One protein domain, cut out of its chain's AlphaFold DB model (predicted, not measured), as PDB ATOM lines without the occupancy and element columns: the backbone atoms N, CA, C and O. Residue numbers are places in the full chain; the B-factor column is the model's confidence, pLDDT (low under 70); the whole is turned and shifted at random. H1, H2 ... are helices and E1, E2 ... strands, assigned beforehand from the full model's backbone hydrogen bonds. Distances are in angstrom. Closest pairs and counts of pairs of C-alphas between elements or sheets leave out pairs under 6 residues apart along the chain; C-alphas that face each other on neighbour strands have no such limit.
ATOM      1  N   ASN A 129      -0.203 -22.367  26.788       91.25
ATOM      2  CA  ASN A 129      -0.796 -22.054  25.491       91.25
ATOM      3  C   ASN A 129       0.288 -22.092  24.414       91.25
ATOM      4  O   ASN A 129       1.323 -21.444  24.560       91.25
ATOM      5  N   TYR A 130       0.045 -22.803  23.321       93.56
ATOM      6  CA  TYR A 130       0.958 -22.919  22.193       93.56
ATOM      7  C   TYR A 130       0.376 -22.218  20.974       93.56
ATOM      8  O   TYR A 130      -0.713 -22.549  20.502       93.56
ATOM      9  N   THR A 131       1.146 -21.293  20.408       95.25
ATOM     10  CA  THR A 131       0.938 -20.873  19.019       95.25
ATOM     11  C   THR A 131       1.471 -21.960  18.117       95.25
ATOM     12  O   THR A 131       2.631 -22.358  18.272       95.25
ATOM     13  N   THR A 132       0.646 -22.437  17.191       96.56
ATOM     14  CA  THR A 132       1.019 -23.560  16.336       96.56
ATOM     15  C   THR A 132       1.131 -23.154  14.874       96.56
ATOM     16  O   THR A 132       0.571 -22.150  14.431       96.56
ATOM     17  N   GLN A 133       1.908 -23.928  14.126       96.88
ATOM     18  CA  GLN A 133       2.020 -23.846  12.680       96.88
ATOM     19  C   GLN A 133       1.825 -25.244  12.100       96.88
ATOM     20  O   GLN A 133       2.351 -26.223  12.636       96.88
ATOM     21  N   ILE A 134       1.095 -25.329  10.995       96.50
ATOM     22  CA  ILE A 134       0.833 -26.567  10.258       96.50
ATOM     23  C   ILE A 134       1.265 -26.393   8.804       96.50
ATOM     24  O   ILE A 134       1.182 -25.296   8.249       96.50
ATOM     25  N   THR A 135       1.771 -27.447   8.169       96.38
ATOM     26  CA  THR A 135       2.180 -27.343   6.766       96.38
ATOM     27  C   THR A 135       0.991 -27.135   5.830       96.38
ATOM     28  O   THR A 135      -0.075 -27.707   6.023       96.38
ATOM     29  N   THR A 136       1.183 -26.371   4.752       93.38
ATOM     30  CA  THR A 136       0.126 -26.088   3.754       93.38
ATOM     31  C   THR A 136      -0.201 -27.271   2.834       93.38
ATOM     32  O   THR A 136      -1.159 -27.225   2.065       93.38
ATOM     33  N   ARG A 137       0.600 -28.341   2.892       92.81
ATOM     34  CA  ARG A 137       0.420 -29.593   2.145       92.81
ATOM     35  C   ARG A 137       0.861 -30.800   2.974       92.81
ATOM     36  O   ARG A 137       1.599 -30.642   3.952       92.81
ATOM     37  N   ARG A 138       0.452 -31.996   2.542       93.88
ATOM     38  CA  ARG A 138       0.902 -33.277   3.107       93.88
ATOM     39  C   ARG A 138       2.336 -33.608   2.677       93.88
ATOM     40  O   ARG A 138       2.736 -33.336   1.545       93.88
ATOM     41  N   TYR A 139       3.073 -34.248   3.575       95.75
ATOM     42  CA  TYR A 139       4.424 -34.771   3.394       95.75
ATOM     43  C   TYR A 139       4.465 -36.271   3.731       95.75
ATOM     44  O   TYR A 139       3.592 -36.764   4.450       95.75
ATOM     45  N   PRO A 140       5.462 -37.030   3.243       95.94
ATOM     46  CA  PRO A 140       5.695 -38.391   3.718       95.94
ATOM     47  C   PRO A 140       5.857 -38.434   5.247       95.94
ATOM     48  O   PRO A 140       6.500 -37.559   5.832       95.94
ATOM     49  N   ALA A 141       5.292 -39.451   5.904       92.50
ATOM     50  CA  ALA A 141       5.473 -39.640   7.343       92.50
ATOM     51  C   ALA A 141       6.968 -39.796   7.686       92.50
ATOM     52  O   ALA A 141       7.689 -40.507   6.987       92.50
ATOM     53  N   GLY A 142       7.428 -39.122   8.744       92.12
ATOM     54  CA  GLY A 142       8.845 -39.084   9.134       92.12
ATOM     55  C   GLY A 142       9.680 -37.990   8.454       92.12
ATOM     56  O   GLY A 142      10.887 -37.944   8.667       92.12
ATOM     57  N   THR A 143       9.067 -37.109   7.654       95.19
ATOM     58  CA  THR A 143       9.746 -35.906   7.141       95.19
ATOM     59  C   THR A 143      10.150 -34.991   8.301       95.19
ATOM     60  O   THR A 143       9.314 -34.670   9.142       95.19
ATOM     61  N   ASP A 144      11.410 -34.550   8.326       92.25
ATOM     62  CA  ASP A 144      11.942 -33.636   9.343       92.25
ATOM     63  C   ASP A 144      11.418 -32.197   9.122       92.25
ATOM     64  O   ASP A 144      11.737 -31.589   8.089       92.25
ATOM     65  N   PRO A 145      10.650 -31.620  10.072       91.69
ATOM     66  CA  PRO A 145      10.118 -30.260   9.972       91.69
ATOM     67  C   PRO A 145      11.180 -29.174   9.759       91.69
ATOM     68  O   PRO A 145      10.870 -28.144   9.161       91.69
ATOM     69  N   SER A 146      12.416 -29.390  10.224       91.12
ATOM     70  CA  SER A 146      13.512 -28.415  10.124       91.12
ATOM     71  C   SER A 146      14.041 -28.233   8.697       91.12
ATOM     72  O   SER A 146      14.720 -27.250   8.404       91.12
ATOM     73  N   THR A 147      13.701 -29.150   7.785       94.44
ATOM     74  CA  THR A 147      14.121 -29.105   6.375       94.44
ATOM     75  C   THR A 147      13.217 -28.237   5.494       94.44
ATOM     76  O   THR A 147      13.536 -27.998   4.328       94.44
ATOM     77  N   LEU A 148      12.085 -27.765   6.025       94.38
ATOM     78  CA  LEU A 148      11.112 -26.959   5.291       94.38
ATOM     79  C   LEU A 148      11.372 -25.460   5.488       94.38
ATOM     80  O   LEU A 148      11.567 -25.005   6.612       94.38
ATOM     81  N   GLY A 149      11.313 -24.682   4.403       93.88
ATOM     82  CA  GLY A 149      11.333 -23.216   4.478       93.88
ATOM     83  C   GLY A 149      10.041 -22.638   5.071       93.88
ATOM     84  O   GLY A 149       9.004 -23.303   5.071       93.88
ATOM     85  N   GLU A 150      10.093 -21.386   5.538       93.94
ATOM     86  CA  GLU A 150       8.961 -20.695   6.189       93.94
ATOM     87  C   GLU A 150       7.697 -20.632   5.312       93.94
ATOM     88  O   GLU A 150       6.595 -20.820   5.819       93.94
ATOM     89  N   ASP A 151       7.841 -20.506   3.987       93.50
ATOM     90  CA  ASP A 151       6.713 -20.488   3.036       93.50
ATOM     91  C   ASP A 151       5.901 -21.804   3.018       93.50
ATOM     92  O   ASP A 151       4.791 -21.863   2.487       93.50
ATOM     93  N   GLY A 152       6.451 -22.889   3.576       93.06
ATOM     94  CA  GLY A 152       5.783 -24.185   3.695       93.06
ATOM     95  C   GLY A 152       4.791 -24.287   4.857       93.06
ATOM     96  O   GLY A 152       4.116 -25.317   4.975       93.06
ATOM     97  N   TRP A 153       4.705 -23.258   5.703       96.75
ATOM     98  CA  TRP A 153       3.938 -23.251   6.944       96.75
ATOM     99  C   TRP A 153       2.793 -22.237   6.905       96.75
ATOM    100  O   TRP A 153       2.924 -21.134   6.383       96.75
ATOM    101  N   ALA A 154       1.667 -22.608   7.504       96.06
ATOM    102  CA  ALA A 154       0.553 -21.721   7.807       96.06
ATOM    103  C   ALA A 154       0.305 -21.697   9.318       96.06
ATOM    104  O   ALA A 154       0.692 -22.622  10.037       96.06
ATOM    105  N   THR A 155      -0.351 -20.643   9.804       96.56
ATOM    106  CA  THR A 155      -0.845 -20.585  11.185       96.56
ATOM    107  C   THR A 155      -1.788 -21.760  11.436       96.56
ATOM    108  O   THR A 155      -2.718 -21.982  10.663       96.56
ATOM    109  N   GLY A 156      -1.519 -22.527  12.491       94.44
ATOM    110  CA  GLY A 156      -2.381 -23.611  12.953       94.44
ATOM    111  C   GLY A 156      -3.295 -23.173  14.098       94.44
ATOM    112  O   GLY A 156      -3.228 -22.036  14.566       94.44
ATOM    113  N   LEU A 157      -4.128 -24.101  14.568       94.69
ATOM    114  CA  LEU A 157      -5.024 -23.896  15.708       94.69
ATOM    115  C   LEU A 157      -4.228 -23.734  17.009       94.69
ATOM    116  O   LEU A 157      -3.197 -24.389  17.199       94.69
ATOM    117  N   VAL A 158      -4.686 -22.875  17.919       94.81
ATOM    118  CA  VAL A 158      -4.020 -22.682  19.217       94.81
ATOM    119  C   VAL A 158      -4.246 -23.915  20.083       94.81
ATOM    120  O   VAL A 158      -5.383 -24.244  20.400       94.81
ATOM    121  N   LEU A 159      -3.172 -24.581  20.509       93.88
ATOM    122  CA  LEU A 159      -3.265 -25.690  21.458       93.88
ATOM    123  C   LEU A 159      -3.093 -25.140  22.874       93.88
ATOM    124  O   LEU A 159      -2.041 -24.592  23.193       93.88
ATOM    125  N   GLN A 160      -4.095 -25.293  23.728       93.31
ATOM    126  CA  GLN A 160      -4.013 -24.934  25.140       93.31
ATOM    127  C   GLN A 160      -4.050 -26.206  25.976       93.31
ATOM    128  O   GLN A 160      -4.956 -27.025  25.849       93.31
ATOM    129  N   ILE A 161      -3.061 -26.363  26.843       90.25
ATOM    130  CA  ILE A 161      -3.048 -27.391  27.876       90.25
ATOM    131  C   ILE A 161      -3.271 -26.662  29.191       90.25
ATOM    132  O   ILE A 161      -2.577 -25.694  29.494       90.25
ATOM    133  N   GLY A 162      -4.245 -27.103  29.968       87.06
ATOM    134  CA  GLY A 162      -4.560 -26.562  31.278       87.06
ATOM    135  C   GLY A 162      -5.007 -27.661  32.226       87.06
ATOM    136  O   GLY A 162      -4.890 -28.845  31.925       87.06
ATOM    137  N   TYR A 163      -5.543 -27.251  33.370       83.62
ATOM    138  CA  TYR A 163      -6.224 -28.148  34.294       83.62
ATOM    139  C   TYR A 163      -7.547 -27.537  34.691       83.62
ATOM    140  O   TYR A 163      -7.622 -26.336  34.971       83.62
ATOM    141  N   THR A 164      -8.567 -28.377  34.771       81.75
ATOM    142  CA  THR A 164      -9.760 -28.028  35.530       81.75
ATOM    143  C   THR A 164      -9.467 -28.404  36.974       81.75
ATOM    144  O   THR A 164      -9.125 -29.553  37.258       81.75
ATOM    145  N   GLN A 165      -9.523 -27.433  37.888       76.75
ATOM    146  CA  GLN A 165      -9.493 -27.773  39.307       76.75
ATOM    147  C   GLN A 165     -10.716 -28.632  39.599       76.75
ATOM    148  O   GLN A 165     -11.830 -28.265  39.220       76.75
ATOM    149  N   GLY A 166     -10.489 -29.769  40.244       65.81
ATOM    150  CA  GLY A 166     -11.577 -30.557  40.778       65.81
ATOM    151  C   GLY A 166     -12.421 -29.731  41.750       65.81
ATOM    152  O   GLY A 166     -11.892 -28.864  42.452       65.81
ATOM    153  N   GLN A 167     -13.732 -29.963  41.765       60.72
ATOM    154  CA  GLN A 167     -14.563 -29.531  42.888       60.72
ATOM    155  C   GLN A 167     -14.448 -30.574  44.004       60.72
ATOM    156  O   GLN A 167     -14.527 -31.778  43.739       60.72
ATOM    157  N   GLY A 168     -14.219 -30.102  45.232       69.25
ATOM    158  CA  GLY A 168     -13.945 -30.954  46.388       69.25
ATOM    159  C   GLY A 168     -12.708 -31.826  46.181       69.25
ATOM    160  O   GLY A 168     -11.697 -31.390  45.626       69.25
ATOM    161  N   ASP A 169     -12.828 -33.090  46.570       58.09
ATOM    162  CA  ASP A 169     -11.723 -34.043  46.573       58.09
ATOM    163  C   ASP A 169     -11.225 -34.438  45.173       58.09
ATOM    164  O   ASP A 169     -10.184 -35.071  45.037       58.09
ATOM    165  N   THR A 170     -11.908 -34.073  44.091       69.56
ATOM    166  CA  THR A 170     -11.499 -34.535  42.758       69.56
ATOM    167  C   THR A 170     -10.091 -34.054  42.369       69.56
ATOM    168  O   THR A 170      -9.691 -32.903  42.569       69.56
ATOM    169  N   VAL A 171      -9.295 -34.975  41.816       78.75
ATOM    170  CA  VAL A 171      -7.950 -34.666  41.321       78.75
ATOM    171  C   VAL A 171      -8.027 -33.671  40.155       78.75
ATOM    172  O   VAL A 171      -8.958 -33.757  39.352       78.75
ATOM    173  N   PRO A 172      -7.073 -32.730  40.012       81.75
ATOM    174  CA  PRO A 172      -7.033 -31.843  38.860       81.75
ATOM    175  C   PRO A 172      -6.953 -32.665  37.575       81.75
ATOM    176  O   PRO A 172      -6.034 -33.467  37.409       81.75
ATOM    177  N   THR A 173      -7.899 -32.458  36.664       82.12
ATOM    178  CA  THR A 173      -7.935 -33.180  35.392       82.12
ATOM    179  C   THR A 173      -7.277 -32.343  34.302       82.12
ATOM    180  O   THR A 173      -7.563 -31.140  34.197       82.12
ATOM    181  N   PRO A 174      -6.372 -32.929  33.496       84.38
ATOM    182  CA  PRO A 174      -5.780 -32.215  32.381       84.38
ATOM    183  C   PRO A 174      -6.887 -31.839  31.399       84.38
ATOM    184  O   PRO A 174      -7.706 -32.671  31.023       84.38
ATOM    185  N   LYS A 175      -6.900 -30.574  30.989       89.50
ATOM    186  CA  LYS A 175      -7.822 -30.043  29.990       89.50
ATOM    187  C   LYS A 175      -7.034 -29.676  28.747       89.50
ATOM    188  O   LYS A 175      -6.065 -28.922  28.839       89.50
ATOM    189  N   VAL A 176      -7.446 -30.188  27.597       90.75
ATOM    190  CA  VAL A 176      -6.832 -29.859  26.311       90.75
ATOM    191  C   VAL A 176      -7.855 -29.126  25.469       90.75
ATOM    192  O   VAL A 176      -8.902 -29.677  25.140       90.75
ATOM    193  N   LEU A 177      -7.542 -27.879  25.129       92.69
ATOM    194  CA  LEU A 177      -8.342 -27.077  24.219       92.69
ATOM    195  C   LEU A 177      -7.595 -26.908  22.897       92.69
ATOM    196  O   LEU A 177      -6.390 -26.645  22.890       92.69
ATOM    197  N   LEU A 178      -8.307 -27.013  21.785       92.50
ATOM    198  CA  LEU A 178      -7.806 -26.673  20.461       92.50
ATOM    199  C   LEU A 178      -8.694 -25.565  19.901       92.50
ATOM    200  O   LEU A 178      -9.869 -25.791  19.655       92.50
ATOM    201  N   ASP A 179      -8.135 -24.362  19.790       91.62
ATOM    202  CA  ASP A 179      -8.856 -23.125  19.459       91.62
ATOM    203  C   ASP A 179     -10.112 -22.905  20.325       91.62
ATOM    204  O   ASP A 179     -11.217 -22.716  19.841       91.62
ATOM    205  N   GLU A 180      -9.924 -22.976  21.649       89.69
ATOM    206  CA  GLU A 180     -10.971 -22.853  22.686       89.69
ATOM    207  C   GLU A 180     -11.937 -24.044  22.801       89.69
ATOM    208  O   GLU A 180     -12.618 -24.174  23.820       89.69
ATOM    209  N   GLN A 181     -11.943 -24.966  21.838       89.38
ATOM    210  CA  GLN A 181     -12.761 -26.169  21.916       89.38
ATOM    211  C   GLN A 181     -12.125 -27.236  22.799       89.38
ATOM    212  O   GLN A 181     -10.982 -27.635  22.586       89.38
ATOM    213  N   ASP A 182     -12.893 -27.746  23.759       90.31
ATOM    214  CA  ASP A 182     -12.465 -28.849  24.613       90.31
ATOM    215  C   ASP A 182     -12.425 -30.164  23.840       90.31
ATOM    216  O   ASP A 182     -13.447 -30.681  23.389       90.31
ATOM    217  N   ILE A 183     -11.216 -30.690  23.688       90.31
ATOM    218  CA  ILE A 183     -10.934 -31.939  22.988       90.31
ATOM    219  C   ILE A 183     -10.392 -33.010  23.937       90.31
ATOM    220  O   ILE A 183      -9.903 -34.038  23.477       90.31
ATOM    221  N   THR A 184     -10.471 -32.792  25.253       88.81
ATOM    222  CA  THR A 184      -9.861 -33.653  26.279       88.81
ATOM    223  C   THR A 184     -10.242 -35.128  26.123       88.81
ATOM    224  O   THR A 184      -9.382 -35.997  26.249       88.81
ATOM    225  N   SER A 185     -11.498 -35.425  25.775       84.25
ATOM    226  CA  SER A 185     -11.996 -36.798  25.593       84.25
ATOM    227  C   SER A 185     -11.404 -37.533  24.382       84.25
ATOM    228  O   SER A 185     -11.417 -38.761  24.347       84.25
ATOM    229  N   GLY A 186     -10.868 -36.809  23.396       86.44
ATOM    230  CA  GLY A 186     -10.211 -37.379  22.216       86.44
ATOM    231  C   GLY A 186      -8.691 -37.370  22.293       86.44
ATOM    232  O   GLY A 186      -8.029 -37.494  21.261       86.44
ATOM    233  N   ILE A 187      -8.125 -37.170  23.482       89.00
ATOM    234  CA  ILE A 187      -6.684 -37.101  23.700       89.00
ATOM    235  C   ILE A 187      -6.220 -38.306  24.513       89.00
ATOM    236  O   ILE A 187      -6.867 -38.735  25.462       89.00
ATOM    237  N   SER A 188      -5.038 -38.819  24.181       88.06
ATOM    238  CA  SER A 188      -4.286 -39.711  25.061       88.06
ATOM    239  C   SER A 188      -2.855 -39.219  25.238       88.06
ATOM    240  O   SER A 188      -2.258 -38.638  24.329       88.06
ATOM    241  N   TRP A 189      -2.311 -39.460  26.427       86.69
ATOM    242  CA  TRP A 189      -0.959 -39.078  26.811       86.69
ATOM    243  C   TRP A 189      -0.099 -40.321  27.003       86.69
ATOM    244  O   TRP A 189      -0.573 -41.363  27.453       86.69
ATOM    245  N   SER A 190       1.175 -40.223  26.647       85.44
ATOM    246  CA  SER A 190       2.151 -41.283  26.893       85.44
ATOM    247  C   SER A 190       3.568 -40.725  26.946       85.44
ATOM    248  O   SER A 190       3.799 -39.573  26.588       85.44
ATOM    249  N   ILE A 191       4.525 -41.552  27.361       83.00
ATOM    250  CA  ILE A 191       5.955 -41.288  27.194       83.00
ATOM    251  C   ILE A 191       6.477 -42.159  26.045       83.00
ATOM    252  O   ILE A 191       6.234 -43.375  26.011       83.00
ATOM    253  N   ASP A 192       7.188 -41.563  25.085       86.31
ATOM    254  CA  ASP A 192       7.864 -42.341  24.047       86.31
ATOM    255  C   ASP A 192       9.047 -43.111  24.644       86.31
ATOM    256  O   ASP A 192       9.909 -42.561  25.326       86.31
ATOM    257  N   ALA A 193       9.121 -44.414  24.376       81.56
ATOM    258  CA  ALA A 193      10.126 -45.270  24.998       81.56
ATOM    259  C   ALA A 193      11.559 -44.977  24.515       81.56
ATOM    260  O   ALA A 193      12.515 -45.321  25.213       81.56
ATOM    261  N   LYS A 194      11.731 -44.384  23.328       85.06
ATOM    262  CA  LYS A 194      13.048 -44.080  22.759       85.06
ATOM    263  C   LYS A 194      13.507 -42.688  23.153       85.06
ATOM    264  O   LYS A 194      14.636 -42.547  23.608       85.06
ATOM    265  N   THR A 195      12.654 -41.688  22.964       85.88
ATOM    266  CA  THR A 195      13.014 -40.288  23.209       85.88
ATOM    267  C   THR A 195      12.784 -39.867  24.654       85.88
ATOM    268  O   THR A 195      13.349 -38.864  25.072       85.88
ATOM    269  N   GLN A 196      12.000 -40.636  25.424       83.12
ATOM    270  CA  GLN A 196      11.589 -40.309  26.795       83.12
ATOM    271  C   GLN A 196      10.848 -38.968  26.886       83.12
ATOM    272  O   GLN A 196      10.831 -38.335  27.936       83.12
ATOM    273  N   ARG A 197      10.227 -38.519  25.792       86.38
ATOM    274  CA  ARG A 197       9.438 -37.286  25.753       86.38
ATOM    275  C   ARG A 197       7.954 -37.582  25.892       86.38
ATOM    276  O   ARG A 197       7.478 -38.657  25.520       86.38
ATOM    277  N   THR A 198       7.226 -36.601  26.414       87.06
ATOM    278  CA  THR A 198       5.768 -36.662  26.501       87.06
ATOM    279  C   THR A 198       5.173 -36.580  25.102       87.06
ATOM    280  O   THR A 198       5.471 -35.658  24.344       87.06
ATOM    281  N   VAL A 199       4.313 -37.538  24.774       90.69
ATOM    282  CA  VAL A 199       3.578 -37.617  23.516       90.69
ATOM    283  C   VAL A 199       2.092 -37.442  23.796       90.69
ATOM    284  O   VAL A 199       1.515 -38.181  24.594       90.69
ATOM    285  N   LEU A 200       1.474 -36.496  23.096       92.31
ATOM    286  CA  LEU A 200       0.026 -36.365  22.987       92.31
ATOM    287  C   LEU A 200      -0.416 -36.997  21.674       92.31
ATOM    288  O   LEU A 200       0.152 -36.713  20.618       92.31
ATOM    289  N   VAL A 201      -1.435 -37.842  21.733       93.00
ATOM    290  CA  VAL A 201      -2.112 -38.397  20.562       93.00
ATOM    291  C   VAL A 201      -3.542 -37.887  20.557       93.00
ATOM    292  O   VAL A 201      -4.261 -38.023  21.542       93.00
ATOM    293  N   LEU A 202      -3.932 -37.322  19.423       92.88
ATOM    294  CA  LEU A 202      -5.262 -36.824  19.119       92.88
ATOM    295  C   LEU A 202      -6.009 -37.857  18.277       92.88
ATOM    296  O   LEU A 202      -5.478 -38.325  17.267       92.88
ATOM    297  N   ALA A 203      -7.227 -38.194  18.688       90.88
ATOM    298  CA  ALA A 203      -8.128 -39.112  18.005       90.88
ATOM    299  C   ALA A 203      -9.600 -38.729  18.261       90.88
ATOM    300  O   ALA A 203     -10.297 -39.361  19.051       90.88
ATOM    301  N   LEU A 204     -10.068 -37.685  17.578       87.81
ATOM    302  CA  LEU A 204     -11.456 -37.225  17.602       87.81
ATOM    303  C   LEU A 204     -12.325 -37.988  16.598       87.81
ATOM    304  O   LEU A 204     -11.868 -38.374  15.518       87.81
ATOM    305  N   ASP A 205     -13.604 -38.166  16.935       83.12
ATOM    306  CA  ASP A 205     -14.579 -38.756  16.017       83.12
ATOM    307  C   ASP A 205     -15.105 -37.712  15.024       83.12
ATOM    308  O   ASP A 205     -15.888 -36.822  15.367       83.12
ATOM    309  N   GLY A 206     -14.685 -37.832  13.765       77.44
ATOM    310  CA  GLY A 206     -15.044 -36.884  12.715       77.44
ATOM    311  C   GLY A 206     -16.546 -36.744  12.469       77.44
ATOM    312  O   GLY A 206     -16.968 -35.680  12.031       77.44
ATOM    313  N   SER A 207     -17.368 -37.754  12.785       74.44
ATOM    314  CA  SER A 207     -18.820 -37.658  12.562       74.44
ATOM    315  C   SER A 207     -19.537 -36.747  13.551       74.44
ATOM    316  O   SER A 207     -20.664 -36.351  13.291       74.44
ATOM    317  N   VAL A 208     -18.930 -36.474  14.707       68.56
ATOM    318  CA  VAL A 208     -19.524 -35.611  15.733       68.56
ATOM    319  C   VAL A 208     -18.912 -34.226  15.652       68.56
ATOM    320  O   VAL A 208     -19.617 -33.232  15.720       68.56
ATOM    321  N   VAL A 209     -17.591 -34.156  15.507       74.81
ATOM    322  CA  VAL A 209     -16.855 -32.920  15.771       74.81
ATOM    323  C   VAL A 209     -16.826 -31.990  14.546       74.81
ATOM    324  O   VAL A 209     -16.918 -30.772  14.704       74.81
ATOM    325  N   CYS A 210     -16.787 -32.533  13.324       81.06
ATOM    326  CA  CYS A 210     -16.697 -31.715  12.109       81.06
ATOM    327  C   CYS A 210     -17.964 -30.911  11.796       81.06
ATOM    328  O   CYS A 210     -17.878 -29.882  11.131       81.06
ATOM    329  N   ASP A 211     -19.123 -31.335  12.304       74.44
ATOM    330  CA  ASP A 211     -20.378 -30.595  12.135       74.44
ATOM    331  C   ASP A 211     -20.390 -29.275  12.930       74.44
ATOM    332  O   ASP A 211     -21.113 -28.345  12.568       74.44
ATOM    333  N   PHE A 212     -19.573 -29.175  13.986       73.69
ATOM    334  CA  PHE A 212     -19.454 -27.972  14.814       73.69
ATOM    335  C   PHE A 212     -18.345 -27.040  14.327       73.69
ATOM    336  O   PHE A 212     -18.559 -25.831  14.253       73.69
ATOM    337  N   ASP A 213     -17.183 -27.593  13.968       76.69
ATOM    338  CA  ASP A 213     -16.068 -26.824  13.421       76.69
ATOM    339  C   ASP A 213     -15.273 -27.638  12.387       76.69
ATOM    340  O   ASP A 213     -14.573 -28.608  12.687       76.69
ATOM    341  N   ASN A 214     -15.350 -27.193  11.131       81.00
ATOM    342  CA  ASN A 214     -14.666 -27.816  10.002       81.00
ATOM    343  C   ASN A 214     -13.141 -27.609  10.014       81.00
ATOM    344  O   ASN A 214     -12.444 -28.201   9.189       81.00
ATOM    345  N   SER A 215     -12.605 -26.764  10.895       81.38
ATOM    346  CA  SER A 215     -11.176 -26.446  10.957       81.38
ATOM    347  C   SER A 215     -10.355 -27.436  11.794       81.38
ATOM    348  O   SER A 215      -9.127 -27.468  11.671       81.38
ATOM    349  N   LEU A 216     -11.015 -28.280  12.593       83.81
ATOM    350  CA  LEU A 216     -10.358 -29.121  13.591       83.81
ATOM    351  C   LEU A 216      -9.491 -30.234  13.009       83.81
ATOM    352  O   LEU A 216      -9.716 -30.790  11.925       83.81
ATOM    353  N   TYR A 217      -8.504 -30.608  13.817       89.88
ATOM    354  CA  TYR A 217      -7.653 -31.763  13.585       89.88
ATOM    355  C   TYR A 217      -8.332 -32.999  14.168       89.88
ATOM    356  O   TYR A 217      -8.688 -33.007  15.337       89.88
ATOM    357  N   LEU A 218      -8.511 -34.048  13.368       88.00
ATOM    358  CA  LEU A 218      -9.191 -35.265  13.815       88.00
ATOM    359  C   LEU A 218      -8.220 -36.258  14.424       88.00
ATOM    360  O   LEU A 218      -8.464 -36.801  15.495       88.00
ATOM    361  N   THR A 219      -7.102 -36.492  13.744       91.06
ATOM    362  CA  THR A 219      -6.099 -37.448  14.200       91.06
ATOM    363  C   THR A 219      -4.706 -36.868  14.067       91.06
ATOM    364  O   THR A 219      -4.343 -36.304  13.032       91.06
ATOM    365  N   GLY A 220      -3.891 -37.028  15.103       92.56
ATOM    366  CA  GLY A 220      -2.545 -36.481  15.128       92.56
ATOM    367  C   GLY A 220      -1.728 -36.968  16.310       92.56
ATOM    368  O   GLY A 220      -2.227 -37.650  17.200       92.56
ATOM    369  N   SER A 221      -0.450 -36.628  16.309       95.12
ATOM    370  CA  SER A 221       0.439 -36.887  17.430       95.12
ATOM    371  C   SER A 221       1.502 -35.808  17.509       95.12
ATOM    372  O   SER A 221       2.054 -35.423  16.479       95.12
ATOM    373  N   VAL A 222       1.778 -35.326  18.717       94.19
ATOM    374  CA  VAL A 222       2.858 -34.377  19.003       94.19
ATOM    375  C   VAL A 222       3.721 -34.882  20.131       94.19
ATOM    376  O   VAL A 222       3.241 -35.527  21.057       94.19
ATOM    377  N   GLU A 223       4.992 -34.535  20.051       93.38
ATOM    378  CA  GLU A 223       6.009 -34.835  21.037       93.38
ATOM    379  C   GLU A 223       6.557 -33.517  21.593       93.38
ATOM    380  O   GLU A 223       6.984 -32.641  20.832       93.38
ATOM    381  N   PHE A 224       6.503 -33.364  22.916       89.69
ATOM    382  CA  PHE A 224       6.921 -32.154  23.623       89.69
ATOM    383  C   PHE A 224       8.390 -32.235  24.031       89.69
ATOM    384  O   PHE A 224       8.827 -33.215  24.636       89.69
ATOM    385  N   ASP A 225       9.137 -31.165  23.771       83.75
ATOM    386  CA  ASP A 225      10.485 -30.986  24.299       83.75
ATOM    387  C   ASP A 225      10.416 -30.351  25.695       83.75
ATOM    388  O   ASP A 225      10.504 -29.134  25.868       83.75
ATOM    389  N   ILE A 226      10.168 -31.197  26.695       72.56
ATOM    390  CA  ILE A 226       9.931 -30.797  28.091       72.56
ATOM    391  C   ILE A 226      11.187 -30.292  28.817       72.56
ATOM    392  O   ILE A 226      11.068 -29.678  29.875       72.56
ATOM    393  N   ASP A 227      12.375 -30.526  28.256       70.00
ATOM    394  CA  ASP A 227      13.643 -30.054  28.822       70.00
ATOM    395  C   ASP A 227      13.859 -28.547  28.580       70.00
ATOM    396  O   ASP A 227      14.738 -27.925  29.182       70.00
ATOM    397  N   GLN A 228      13.057 -27.932  27.703       72.94
ATOM    398  CA  GLN A 228      13.136 -26.506  27.407       72.94
ATOM    399  C   GLN A 228      12.303 -25.676  28.389       72.94
ATOM    400  O   GLN A 228      11.165 -25.997  28.723       72.94
ATOM    401  N   VAL A 229      12.843 -24.516  28.776       66.50
ATOM    402  CA  VAL A 229      12.146 -23.516  29.608       66.50
ATOM    403  C   VAL A 229      10.814 -23.079  28.986       66.50
ATOM    404  O   VAL A 229       9.812 -22.890  29.677       66.50
ATOM    405  N   LEU A 230      10.816 -22.913  27.663       73.81
ATOM    406  CA  LEU A 230       9.629 -22.726  26.844       73.81
ATOM    407  C   LEU A 230       9.484 -23.990  25.997       73.81
ATOM    408  O   LEU A 230      10.140 -24.074  24.962       73.81
ATOM    409  N   PRO A 231       8.683 -24.977  26.435       82.12
ATOM    410  CA  PRO A 231       8.524 -26.212  25.699       82.12
ATOM    411  C   PRO A 231       8.046 -25.884  24.291       82.12
ATOM    412  O   PRO A 231       7.136 -25.077  24.076       82.12
ATOM    413  N   THR A 232       8.705 -26.494  23.324       90.12
ATOM    414  CA  THR A 232       8.242 -26.554  21.944       90.12
ATOM    415  C   THR A 232       7.728 -27.961  21.696       90.12
ATOM    416  O   THR A 232       8.045 -28.893  22.438       90.12
ATOM    417  N   PHE A 233       6.898 -28.134  20.678       94.06
ATOM    418  CA  PHE A 233       6.537 -29.469  20.227       94.06
ATOM    419  C   PHE A 233       6.670 -29.579  18.720       94.06
ATOM    420  O   PHE A 233       6.545 -28.593  17.985       94.06
ATOM    421  N   SER A 234       6.873 -30.809  18.270       94.62
ATOM    422  CA  SER A 234       6.777 -31.185  16.865       94.62
ATOM    423  C   SER A 234       5.940 -32.447  16.737       94.62
ATOM    424  O   SER A 234       5.856 -33.246  17.666       94.62
ATOM    425  N   GLY A 235       5.277 -32.613  15.606       95.31
ATOM    426  CA  GLY A 235       4.348 -33.703  15.418       95.31
ATOM    427  C   GLY A 235       3.743 -33.732  14.034       95.31
ATOM    428  O   GLY A 235       4.218 -33.090  13.094       95.31
ATOM    429  N   THR A 236       2.683 -34.516  13.909       96.19
ATOM    430  CA  THR A 236       2.000 -34.752  12.645       96.19
ATOM    431  C   THR A 236       0.491 -34.786  12.832       96.19
ATOM    432  O   THR A 236      -0.002 -35.291  13.837       96.19
ATOM    433  N   ILE A 237      -0.244 -34.280  11.844       94.94
ATOM    434  CA  ILE A 237      -1.697 -34.424  11.721       94.94
ATOM    435  C   ILE A 237      -1.977 -35.321  10.514       94.94
ATOM    436  O   ILE A 237      -1.497 -35.070   9.407       94.94
ATOM    437  N   THR A 238      -2.730 -36.396  10.725       92.50
ATOM    438  CA  THR A 238      -3.057 -37.395   9.695       92.50
ATOM    439  C   THR A 238      -4.417 -37.136   9.046       92.50
ATOM    440  O   THR A 238      -4.590 -37.463   7.868       92.50
ATOM    441  N   ALA A 239      -5.349 -36.504   9.767       89.00
ATOM    442  CA  ALA A 239      -6.667 -36.133   9.259       89.00
ATOM    443  C   ALA A 239      -7.171 -34.816   9.869       89.00
ATOM    444  O   ALA A 239      -6.916 -34.523  11.039       89.00
ATOM    445  N   THR A 240      -7.921 -34.053   9.074       89.19
ATOM    446  CA  THR A 240      -8.634 -32.827   9.470       89.19
ATOM    447  C   THR A 240     -10.074 -32.905   8.969       89.19
ATOM    448  O   THR A 240     -10.362 -33.678   8.056       89.19
ATOM    449  N   CYS A 241     -10.973 -32.094   9.523       86.25
ATOM    450  CA  CYS A 241     -12.371 -32.058   9.086       86.25
ATOM    451  C   CYS A 241     -12.559 -31.565   7.639       86.25
ATOM    452  O   CYS A 241     -13.459 -32.013   6.933       86.25
ATOM    453  N   THR A 242     -11.678 -30.685   7.156       83.31
ATOM    454  CA  THR A 242     -11.672 -30.232   5.754       83.31
ATOM    455  C   THR A 242     -11.087 -31.249   4.778       83.31
ATOM    456  O   THR A 242     -11.370 -31.191   3.580       83.31
ATOM    457  N   ASP A 243     -10.265 -32.178   5.264       76.38
ATOM    458  CA  ASP A 243      -9.533 -33.124   4.437       76.38
ATOM    459  C   ASP A 243     -10.237 -34.485   4.437       76.38
ATOM    460  O   ASP A 243      -9.769 -35.465   5.011       76.38
ATOM    461  N   ASN A 244     -11.369 -34.549   3.727       58.31
ATOM    462  CA  ASN A 244     -12.087 -35.794   3.410       58.31
ATOM    463  C   ASN A 244     -11.272 -36.751   2.508       58.31
ATOM    464  O   ASN A 244     -11.798 -37.767   2.044       58.31
ATOM    465  N   SER A 245     -10.018 -36.418   2.176       51.94
ATOM    466  CA  SER A 245      -9.241 -37.133   1.174       51.94
ATOM    467  C   SER A 245      -8.372 -38.236   1.781       51.94
ATOM    468  O   SER A 245      -7.669 -38.073   2.776       51.94
ATOM    469  N   THR A 246      -8.363 -39.376   1.096       62.09
ATOM    470  CA  THR A 246      -7.491 -40.543   1.294       62.09
ATOM    471  C   THR A 246      -6.016 -40.263   0.953       62.09
ATOM    472  O   THR A 246      -5.279 -41.171   0.563       62.09
ATOM    473  N   GLY A 247      -5.575 -39.004   1.043       67.88
ATOM    474  CA  GLY A 247      -4.235 -38.577   0.671       67.88
ATOM    475  C   GLY A 247      -3.164 -39.307   1.479       67.88
ATOM    476  O   GLY A 247      -3.148 -39.268   2.707       67.88
ATOM    477  N   THR A 248      -2.230 -39.962   0.790       84.31
ATOM    478  CA  THR A 248      -1.075 -40.603   1.427       84.31
ATOM    479  C   THR A 248      -0.133 -39.531   1.974       84.31
ATOM    480  O   THR A 248       0.418 -38.749   1.201       84.31
ATOM    481  N   GLY A 249       0.065 -39.486   3.292       90.88
ATOM    482  CA  GLY A 249       0.983 -38.553   3.952       90.88
ATOM    483  C   GLY A 249       0.379 -37.893   5.188       90.88
ATOM    484  O   GLY A 249      -0.741 -38.206   5.585       90.88
ATOM    485  N   VAL A 250       1.128 -36.971   5.784       95.25
ATOM    486  CA  VAL A 250       0.775 -36.241   7.007       95.25
ATOM    487  C   VAL A 250       1.056 -34.754   6.846       95.25
ATOM    488  O   VAL A 250       1.974 -34.370   6.123       95.25
ATOM    489  N   TYR A 251       0.300 -33.907   7.529       95.81
ATOM    490  CA  TYR A 251       0.721 -32.530   7.758       95.81
ATOM    491  C   TYR A 251       1.735 -32.518   8.897       95.81
ATOM    492  O   TYR A 251       1.543 -33.223   9.887       95.81
ATOM    493  N   LEU A 252       2.811 -31.742   8.772       97.00
ATOM    494  CA  LEU A 252       3.721 -31.528   9.896       97.00
ATOM    495  C   LEU A 252       3.144 -30.419  10.774       97.00
ATOM    496  O   LEU A 252       2.598 -29.441  10.264       97.00
ATOM    497  N   TRP A 253       3.259 -30.585  12.087       96.75
ATOM    498  CA  TRP A 253       2.697 -29.684  13.085       96.75
ATOM    499  C   TRP A 253       3.789 -29.303  14.079       96.75
ATOM    500  O   TRP A 253       4.499 -30.173  14.580       96.75
ATOM    501  N   LYS A 254       3.954 -28.011  14.352       96.31
ATOM    502  CA  LYS A 254       4.874 -27.523  15.384       96.31
ATOM    503  C   LYS A 254       4.202 -26.467  16.237       96.31
ATOM    504  O   LYS A 254       3.354 -25.722  15.749       96.31
ATOM    505  N   GLY A 255       4.600 -26.384  17.495       94.81
ATOM    506  CA  GLY A 255       4.085 -25.393  18.427       94.81
ATOM    507  C   GLY A 255       5.186 -24.764  19.251       94.81
ATOM    508  O   GLY A 255       6.152 -25.419  19.638       94.81
ATOM    509  N   THR A 256       5.020 -23.476  19.525       93.06
ATOM    510  CA  THR A 256       5.880 -22.712  20.430       93.06
ATOM    511  C   THR A 256       5.036 -22.234  21.598       93.06
ATOM    512  O   THR A 256       3.986 -21.623  21.384       93.06
ATOM    513  N   ALA A 257       5.471 -22.525  22.826       90.75
ATOM    514  CA  ALA A 257       4.816 -22.016  24.022       90.75
ATOM    515  C   ALA A 257       4.793 -20.481  24.001       90.75
ATOM    516  O   ALA A 257       5.833 -19.832  23.874       90.75
ATOM    517  N   GLN A 258       3.612 -19.892  24.167       88.19
ATOM    518  CA  GLN A 258       3.490 -18.468  24.438       88.19
ATOM    519  C   GLN A 258       4.120 -18.187  25.808       88.19
ATOM    520  O   GLN A 258       3.871 -18.908  26.779       88.19
TER     521      GLN A 258
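This is residues 129 to 258 of the 857 residues of an uncharacterized protein of Archangium gephyra (UniProt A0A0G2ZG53). A strongly twisted, antiparallel sheet of nine strands is folded so that the E3 and E4 hairpin comes back near E5 at its base, while its far end, with the loop 165 to 172, reaches away as an arm. That arm makes one end of the longest axis, and the long loop of residues 136 to 152 lies at the other end; one short helix, H1, only grazes the sheet. The printed part has 130 residues, with the order E1 E2 E3 E4 E5 E6 H1 E7 E8 E9, and under half of its residues are in named elements. The class is mostly strand, the sheet is branched at E1, and the whole is compact, with a radius of gyration of the C-alphas of 15.0 A and spans of 48 by 37 by 27 A.

E1, residues 129 to 135, begins at C-alpha 129 (-0.796, -22.054, 25.491) and is 19.7 A long. E2 is residues 153 to 155, E3 residues 159 to 164 and E4 residues 173 to 178. E5 is residues 187 to 191 and E6 residues 198 to 203, followed by H1, residues 206 to 209. E7, residues 217 to 224, bends by 59 degrees at residue 220. E8, residues 232 to 240, is 21.9 A long and bends by 60 degrees at residue 237. E9, residues 251 to 257, is 19.8 A long and ends at C-alpha 257 (4.816, -22.016, 24.022).

E1 has staggered neighbours: E2 beside residues 133 to 135 and E3 beside residues 129 to 130 lie on one side, E9 on the other side. Within hydrogen-bond range are N 134 and O 154 of E1 and E2, 2.9 A, N 130 and O 159 of E1 and E3, 2.8 A, and N 133 and O 254 of E1 and E9, 2.8 A. The hairpin E3 and E4 has N 162 and O 175 at 2.8 A. E7, E8 and E9 form a meander, each strand the antiparallel neighbour of the one before, with N 236 and O 221 at 2.8 A and N 235 and O 253 at 2.8 A. E6 is antiparallel to E7, N 202 and O 220 at 2.8 A, and forms a hairpin with the edge strand E5, N 190 and O 199 at 2.9 A. The closest C-alphas of E4 and E5, those of Val 176 and Ile 187, are 7.7 A apart. E3 and E6 are apart. H1 is too short for any O i to N i+4 pair, and its one O i to N i+3 pair is not within range.

The C-alphas farthest apart, those of Gly 149 and Gly 168, are 49.6 A apart. The printed part has no cut, and the link E1 to E2, 17 residues, is long. Mean pLDDT of the printed part is 86.7; residues 166 to 170, 208, 229 and 244 to 247 are under 70.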